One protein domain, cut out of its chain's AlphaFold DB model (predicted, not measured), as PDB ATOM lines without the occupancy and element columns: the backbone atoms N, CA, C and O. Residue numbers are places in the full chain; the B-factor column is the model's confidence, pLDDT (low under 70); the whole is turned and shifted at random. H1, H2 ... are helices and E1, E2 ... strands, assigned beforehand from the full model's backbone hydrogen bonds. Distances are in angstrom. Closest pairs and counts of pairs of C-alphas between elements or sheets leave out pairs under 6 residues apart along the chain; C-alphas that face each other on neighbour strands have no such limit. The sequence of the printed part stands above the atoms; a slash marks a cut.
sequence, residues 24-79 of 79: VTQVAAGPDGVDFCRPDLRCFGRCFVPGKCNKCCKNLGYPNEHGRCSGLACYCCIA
ATOM      1  N   VAL A  24      45.321  30.319   1.732       50.97
ATOM      2  CA  VAL A  24      44.256  29.367   2.092       50.97
ATOM      3  C   VAL A  24      44.876  28.390   3.077       50.97
ATOM      4  O   VAL A  24      45.521  27.411   2.707       50.97
ATOM      5  N   THR A  25      44.750  28.699   4.361       54.22
ATOM      6  CA  THR A  25      45.216  27.791   5.400       54.22
ATOM      7  C   THR A  25      44.203  26.660   5.473       54.22
ATOM      8  O   THR A  25      43.060  26.884   5.865       54.22
ATOM      9  N   GLN A  26      44.600  25.450   5.078       50.56
ATOM     10  CA  GLN A  26      43.819  24.255   5.389       50.56
ATOM     11  C   GLN A  26      43.840  24.093   6.909       50.56
ATOM     12  O   GLN A  26      44.783  23.555   7.487       50.56
ATOM     13  N   VAL A  27      42.840  24.655   7.580       54.38
ATOM     14  CA  VAL A  27      42.660  24.455   9.012       54.38
ATOM     15  C   VAL A  27      42.001  23.094   9.142       54.38
ATOM     16  O   VAL A  27      40.902  22.917   8.627       54.38
ATOM     17  N   ALA A  28      42.685  22.137   9.780       45.81
ATOM     18  CA  ALA A  28      42.158  20.795  10.010       45.81
ATOM     19  C   ALA A  28      40.732  20.902  10.552       45.81
ATOM     20  O   ALA A  28      40.481  21.401  11.657       45.81
ATOM     21  N   ALA A  29      39.796  20.526   9.697       49.47
ATOM     22  CA  ALA A  29      38.396  20.650   9.978       49.47
ATOM     23  C   ALA A  29      37.916  19.449  10.785       49.47
ATOM     24  O   ALA A  29      38.674  18.519  11.049       49.47
ATOM     25  N   GLY A  30      36.713  19.567  11.335       51.34
ATOM     26  CA  GLY A  30      36.176  18.593  12.276       51.34
ATOM     27  C   GLY A  30      35.895  17.249  11.591       51.34
ATOM     28  O   GLY A  30      36.364  17.014  10.483       51.34
ATOM     29  N   PRO A  31      35.113  16.363  12.223       44.12
ATOM     30  CA  PRO A  31      34.893  14.991  11.753       44.12
ATOM     31  C   PRO A  31      34.332  14.824  10.319       44.12
ATOM     32  O   PRO A  31      34.286  13.692   9.848       44.12
ATOM     33  N   ASP A  32      33.979  15.903   9.606       50.88
ATOM     34  CA  ASP A  32      33.207  15.880   8.354       50.88
ATOM     35  C   ASP A  32      33.968  16.309   7.074       50.88
ATOM     36  O   ASP A  32      33.355  16.444   6.017       50.88
ATOM     37  N   GLY A  33      35.295  16.478   7.107       55.97
ATOM     38  CA  GLY A  33      36.101  16.780   5.906       55.97
ATOM     39  C   GLY A  33      36.864  18.099   5.998       55.97
ATOM     40  O   GLY A  33      36.931  18.684   7.067       55.97
ATOM     41  N   VAL A  34      37.512  18.528   4.907       56.78
ATOM     42  CA  VAL A  34      38.402  19.707   4.869       56.78
ATOM     43  C   VAL A  34      37.570  20.986   4.692       56.78
ATOM     44  O   VAL A  34      37.103  21.257   3.592       56.78
ATOM     45  N   ASP A  35      37.397  21.790   5.745       62.56
ATOM     46  CA  ASP A  35      36.780  23.117   5.635       62.56
ATOM     47  C   ASP A  35      37.747  24.045   4.880       62.56
ATOM     48  O   ASP A  35      38.896  24.252   5.298       62.56
ATOM     49  N   PHE A  36      37.285  24.668   3.793       72.62
ATOM     50  CA  PHE A  36      38.059  25.707   3.117       72.62
ATOM     51  C   PHE A  36      37.930  27.010   3.899       72.62
ATOM     52  O   PHE A  36      37.033  27.824   3.672       72.62
ATOM     53  N   CYS A  37      38.831  27.198   4.855       77.50
ATOM     54  CA  CYS A  37      38.863  28.383   5.692       77.50
ATOM     55  C   CYS A  37      39.870  29.411   5.164       77.50
ATOM     56  O   CYS A  37      41.044  29.106   4.954       77.50
ATOM     57  N   ARG A  38      39.426  30.659   4.985       78.31
ATOM     58  CA  ARG A  38      40.312  31.788   4.676       78.31
ATOM     59  C   ARG A  38      40.433  32.718   5.882       78.31
ATOM     60  O   ARG A  38      39.410  33.052   6.489       78.31
ATOM     61  N   PRO A  39      41.651  33.147   6.253       79.38
ATOM     62  CA  PRO A  39      41.809  34.205   7.238       79.38
ATOM     63  C   PRO A  39      41.202  35.498   6.687       79.38
ATOM     64  O   PRO A  39      41.495  35.891   5.558       79.38
ATOM     65  N   ASP A  40      40.376  36.175   7.484       79.88
ATOM     66  CA  ASP A  40      39.855  37.491   7.117       79.88
ATOM     67  C   ASP A  40      40.345  38.546   8.110       79.88
ATOM     68  O   ASP A  40      39.973  38.556   9.288       79.88
ATOM     69  N   LEU A  41      41.190  39.461   7.623       81.00
ATOM     70  CA  LEU A  41      41.776  40.538   8.428       81.00
ATOM     71  C   LEU A  41      40.706  41.449   9.043       81.00
ATOM     72  O   LEU A  41      40.912  41.987  10.131       81.00
ATOM     73  N   ARG A  42      39.527  41.573   8.417       86.00
ATOM     74  CA  ARG A  42      38.400  42.356   8.960       86.00
ATOM     75  C   ARG A  42      37.825  41.730  10.235       86.00
ATOM     76  O   ARG A  42      37.169  42.411  11.027       86.00
ATOM     77  N   CYS A  43      38.096  40.443  10.447       86.00
ATOM     78  CA  CYS A  43      37.695  39.678  11.617       86.00
ATOM     79  C   CYS A  43      38.849  39.416  12.602       86.00
ATOM     80  O   CYS A  43      38.654  38.707  13.593       86.00
ATOM     81  N   PHE A  44      40.029  40.006  12.388       85.25
ATOM     82  CA  PHE A  44      41.161  39.879  13.304       85.25
ATOM     83  C   PHE A  44      40.807  40.368  14.719       85.25
ATOM     84  O   PHE A  44      40.085  41.351  14.900       85.25
ATOM     85  N   GLY A  45      41.265  39.647  15.747       86.44
ATOM     86  CA  GLY A  45      40.991  39.973  17.152       86.44
ATOM     87  C   GLY A  45      39.545  39.716  17.596       86.44
ATOM     88  O   GLY A  45      39.216  39.865  18.771       86.44
ATOM     89  N   ARG A  46      38.647  39.264  16.711       88.12
ATOM     90  CA  ARG A  46      37.284  38.875  17.113       88.12
ATOM     91  C   ARG A  46      37.267  37.605  17.966       88.12
ATOM     92  O   ARG A  46      36.274  37.360  18.634       88.12
ATOM     93  N   CYS A  47      38.365  36.856  18.001       87.62
ATOM     94  CA  CYS A  47      38.526  35.658  18.822       87.62
ATOM     95  C   CYS A  47      38.725  35.931  20.322       87.62
ATOM     96  O   CYS A  47      38.589  35.008  21.115       87.62
ATOM     97  N   PHE A  48      38.947  37.187  20.736       88.44
ATOM     98  CA  PHE A  48      38.934  37.561  22.159       88.44
ATOM     99  C   PHE A  48      37.549  37.437  22.807       88.44
ATOM    100  O   PHE A  48      37.435  37.436  24.029       88.44
ATOM    101  N   VAL A  49      36.489  37.369  21.998       88.94
ATOM    102  CA  VAL A  49      35.112  37.273  22.476       88.94
ATOM    103  C   VAL A  49      34.431  36.091  21.781       88.94
ATOM    104  O   VAL A  49      34.329  36.089  20.548       88.94
ATOM    105  N   PRO A  50      33.914  35.107  22.538       85.12
ATOM    106  CA  PRO A  50      33.208  33.965  21.970       85.12
ATOM    107  C   PRO A  50      32.094  34.392  21.002       85.12
ATOM    108  O   PRO A  50      31.342  35.331  21.263       85.12
ATOM    109  N   GLY A  51      32.010  33.732  19.845       86.62
ATOM    110  CA  GLY A  51      30.971  33.969  18.833       86.62
ATOM    111  C   GLY A  51      31.131  35.234  17.972       86.62
ATOM    112  O   GLY A  51      30.442  35.366  16.957       86.62
ATOM    113  N   LYS A  52      32.050  36.161  18.288       91.19
ATOM    114  CA  LYS A  52      32.286  37.355  17.447       91.19
ATOM    115  C   LYS A  52      32.950  37.020  16.112       91.19
ATOM    116  O   LYS A  52      32.683  37.726  15.142       91.19
ATOM    117  N   CYS A  53      33.777  35.975  16.050       89.62
ATOM    118  CA  CYS A  53      34.351  35.489  14.792       89.62
ATOM    119  C   CYS A  53      33.239  34.996  13.844       89.62
ATOM    120  O   CYS A  53      33.095  35.539  12.754       89.62
ATOM    121  N   ASN A  54      32.348  34.115  14.314       90.00
ATOM    122  CA  ASN A  54      31.186  33.625  13.552       90.00
ATOM    123  C   ASN A  54      30.303  34.771  13.051       90.00
ATOM    124  O   ASN A  54      29.987  34.860  11.867       90.00
ATOM    125  N   LYS A  55      29.969  35.718  13.942       92.06
ATOM    126  CA  LYS A  55      29.178  36.900  13.576       92.06
ATOM    127  C   LYS A  55      29.870  37.753  12.508       92.06
ATOM    128  O   LYS A  55      29.198  38.315  11.650       92.06
ATOM    129  N   CYS A  56      31.196  37.863  12.559       91.19
ATOM    130  CA  CYS A  56      31.965  38.585  11.553       91.19
ATOM    131  C   CYS A  56      31.908  37.875  10.194       91.19
ATOM    132  O   CYS A  56      31.538  38.505   9.211       91.19
ATOM    133  N   CYS A  57      32.151  36.563  10.153       89.69
ATOM    134  CA  CYS A  57      32.058  35.772   8.924       89.69
ATOM    135  C   CYS A  57      30.656  35.822   8.301       89.69
ATOM    136  O   CYS A  57      30.524  36.025   7.096       89.69
ATOM    137  N   LYS A  58      29.602  35.753   9.126       89.69
ATOM    138  CA  LYS A  58      28.213  35.945   8.684       89.69
ATOM    139  C   LYS A  58      27.998  37.310   8.027       89.69
ATOM    140  O   LYS A  58      27.444  37.391   6.938       89.69
ATOM    141  N   ASN A  59      28.471  38.386   8.660       90.88
ATOM    142  CA  ASN A  59      28.346  39.744   8.120       90.88
ATOM    143  C   ASN A  59      29.121  39.946   6.808       90.88
ATOM    144  O   ASN A  59      28.790  40.842   6.038       90.88
ATOM    145  N   LEU A  60      30.156  39.139   6.571       87.75
ATOM    146  CA  LEU A  60      30.934  39.143   5.336       87.75
ATOM    147  C   LEU A  60      30.334  38.257   4.235       87.75
ATOM    148  O   LEU A  60      30.865  38.244   3.128       87.75
ATOM    149  N   GLY A  61      29.237  37.546   4.517       87.19
ATOM    150  CA  GLY A  61      28.527  36.720   3.542       87.19
ATOM    151  C   GLY A  61      29.038  35.283   3.421       87.19
ATOM    152  O   GLY A  61      28.738  34.629   2.427       87.19
ATOM    153  N   TYR A  62      29.793  34.771   4.401       83.88
ATOM    154  CA  TYR A  62      30.194  33.360   4.387       83.88
ATOM    155  C   TYR A  62      28.971  32.451   4.628       83.88
ATOM    156  O   TYR A  62      28.270  32.642   5.627       83.88
ATOM    157  N   PRO A  63      28.724  31.453   3.757       70.44
ATOM    158  CA  PRO A  63      27.436  30.755   3.664       70.44
ATOM    159  C   PRO A  63      27.095  29.885   4.879       70.44
ATOM    160  O   PRO A  63      25.923  29.694   5.177       70.44
ATOM    161  N   ASN A  64      28.101  29.398   5.610       68.81
ATOM    162  CA  ASN A  64      27.903  28.452   6.713       68.81
ATOM    163  C   ASN A  64      27.974  29.100   8.106       68.81
ATOM    164  O   ASN A  64      27.974  28.392   9.110       68.81
ATOM    165  N   GLU A  65      28.089  30.435   8.184       68.69
ATOM    166  CA  GLU A  65      28.223  31.215   9.435       68.69
ATOM    167  C   GLU A  65      29.343  30.725  10.384       68.69
ATOM    168  O   GLU A  65      29.415  31.128  11.550       68.69
ATOM    169  N   HIS A  66      30.240  29.871   9.886       77.56
ATOM    170  CA  HIS A  66      31.232  29.169  10.683       77.56
ATOM    171  C   HIS A  66      32.566  29.906  10.605       77.56
ATOM    172  O   HIS A  66      33.234  29.941   9.569       77.56
ATOM    173  N   GLY A  67      32.929  30.534  11.722       82.56
ATOM    174  CA  GLY A  67      34.249  31.094  11.942       82.56
ATOM    175  C   GLY A  67      35.060  30.170  12.845       82.56
ATOM    176  O   GLY A  67      34.558  29.673  13.851       82.56
ATOM    177  N   ARG A  68      36.331  29.951  12.522       84.06
ATOM    178  CA  ARG A  68      37.287  29.289  13.409       84.06
ATOM    179  C   ARG A  68      38.287  30.289  13.943       84.06
ATOM    180  O   ARG A  68      38.779  31.153  13.224       84.06
ATOM    181  N   CYS A  69      38.611  30.138  15.214       84.38
ATOM    182  CA  CYS A  69      39.648  30.919  15.860       84.38
ATOM    183  C   CYS A  69      40.933  30.101  15.945       84.38
ATOM    184  O   CYS A  69      40.915  28.988  16.464       84.38
ATOM    185  N   SER A  70      42.041  30.671  15.477       83.50
ATOM    186  CA  SER A  70      43.388  30.181  15.780       83.50
ATOM    187  C   SER A  70      44.214  31.349  16.308       83.50
ATOM    188  O   SER A  70      44.509  32.305  15.587       83.50
ATOM    189  N   GLY A  71      44.502  31.329  17.612       82.75
ATOM    190  CA  GLY A  71      45.067  32.479  18.317       82.75
ATOM    191  C   GLY A  71      44.180  33.725  18.180       82.75
ATOM    192  O   GLY A  71      43.026  33.731  18.602       82.75
ATOM    193  N   LEU A  72      44.729  34.786  17.578       81.38
ATOM    194  CA  LEU A  72      44.019  36.049  17.315       81.38
ATOM    195  C   LEU A  72      43.356  36.107  15.936       81.38
ATOM    196  O   LEU A  72      42.566  37.019  15.667       81.38
ATOM    197  N   ALA A  73      43.691  35.162  15.061       82.69
ATOM    198  CA  ALA A  73      43.186  35.120  13.706       82.69
ATOM    199  C   ALA A  73      41.817  34.428  13.670       82.69
ATOM    200  O   ALA A  73      41.609  33.365  14.261       82.69
ATOM    201  N   CYS A  74      40.888  35.069  12.966       87.12
ATOM    202  CA  CYS A  74      39.578  34.524  12.650       87.12
ATOM    203  C   CYS A  74      39.600  34.042  11.199       87.12
ATOM    204  O   CYS A  74      39.966  34.790  10.289       87.12
ATOM    205  N   TYR A  75      39.212  32.789  11.011       86.75
ATOM    206  CA  TYR A  75      39.156  32.112   9.730       86.75
ATOM    207  C   TYR A  75      37.701  31.866   9.384       86.75
ATOM    208  O   TYR A  75      36.988  31.220  10.146       86.75
ATOM    209  N   CYS A  76      37.256  32.378   8.248       86.56
ATOM    210  CA  CYS A  76      35.900  32.178   7.778       86.56
ATOM    211  C   CYS A  76      35.873  31.002   6.805       86.56
ATOM    212  O   CYS A  76      36.658  30.961   5.856       86.56
ATOM    213  N   CYS A  77      35.010  30.030   7.083       82.25
ATOM    214  CA  CYS A  77      35.021  28.738   6.413       82.25
ATOM    215  C   CYS A  77      33.869  28.597   5.416       82.25
ATOM    216  O   CYS A  77      32.744  29.045   5.658       82.25
ATOM    217  N   ILE A  78      34.173  27.959   4.291       75.88
ATOM    218  CA  ILE A  78      33.228  27.540   3.264       75.88
ATOM    219  C   ILE A  78      33.283  26.006   3.292       75.88
ATOM    220  O   ILE A  78      34.284  25.429   2.870       75.88
ATOM    221  N   ALA A  79      32.290  25.379   3.926       62.47
ATOM    222  CA  ALA A  79      32.019  23.952   3.786       62.47
ATOM    223  C   ALA A  79      31.467  23.675   2.385       62.47
ATOM    224  O   ALA A  79      30.710  24.553   1.896       62.47
TER     225      ALA A  79
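This is residues 24 to 79 of the 79 residues of an uncharacterized protein of Eragrostis curvula (weeping love grass) (UniProt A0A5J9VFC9). With little regular structure, this is a small antiparallel sheet of three strands with one short helix, H1, over one face and long loops about them. The 56 printed residues run E1, H1, E2, E3, the sheet E1, E3, E2; the class is mixed, with only 22 residues in named elements. It is compact, radius of gyration of the C-alphas 10.0 A, spanning 26 by 22 by 19 A.

Start at edge strand E1, residues 36 to 39, antiparallel to E3, residues 73 to 78; N 38 and O 76, 2.9 A apart, are within hydrogen-bond range. H1, residues 52 to 59, is on the sheet, its height over the sheet 8.3 A; every O i to N i+4 pair in it is within range. Its closest C-alphas to E3 are Cys 57 and Cys 76, 5.4 A. E2, residues 67 to 70, forms a hairpin with E3; find N 68 and O 75 at 2.8 A. E1, H1, E2 make a split strand-helix-strand unit, strands running the same way with E3 between, its crossover right-handed.

Find C-alpha 36 at (38.059, 25.707, 3.117), where E1 begins. E3 runs 16.3 A to C-alpha 78 at (33.228, 27.540, 3.264).

The printed part has no cut; E1 to H1 is a long link. Residues 24 to 35, 64 to 65 and 79 have pLDDT under 70.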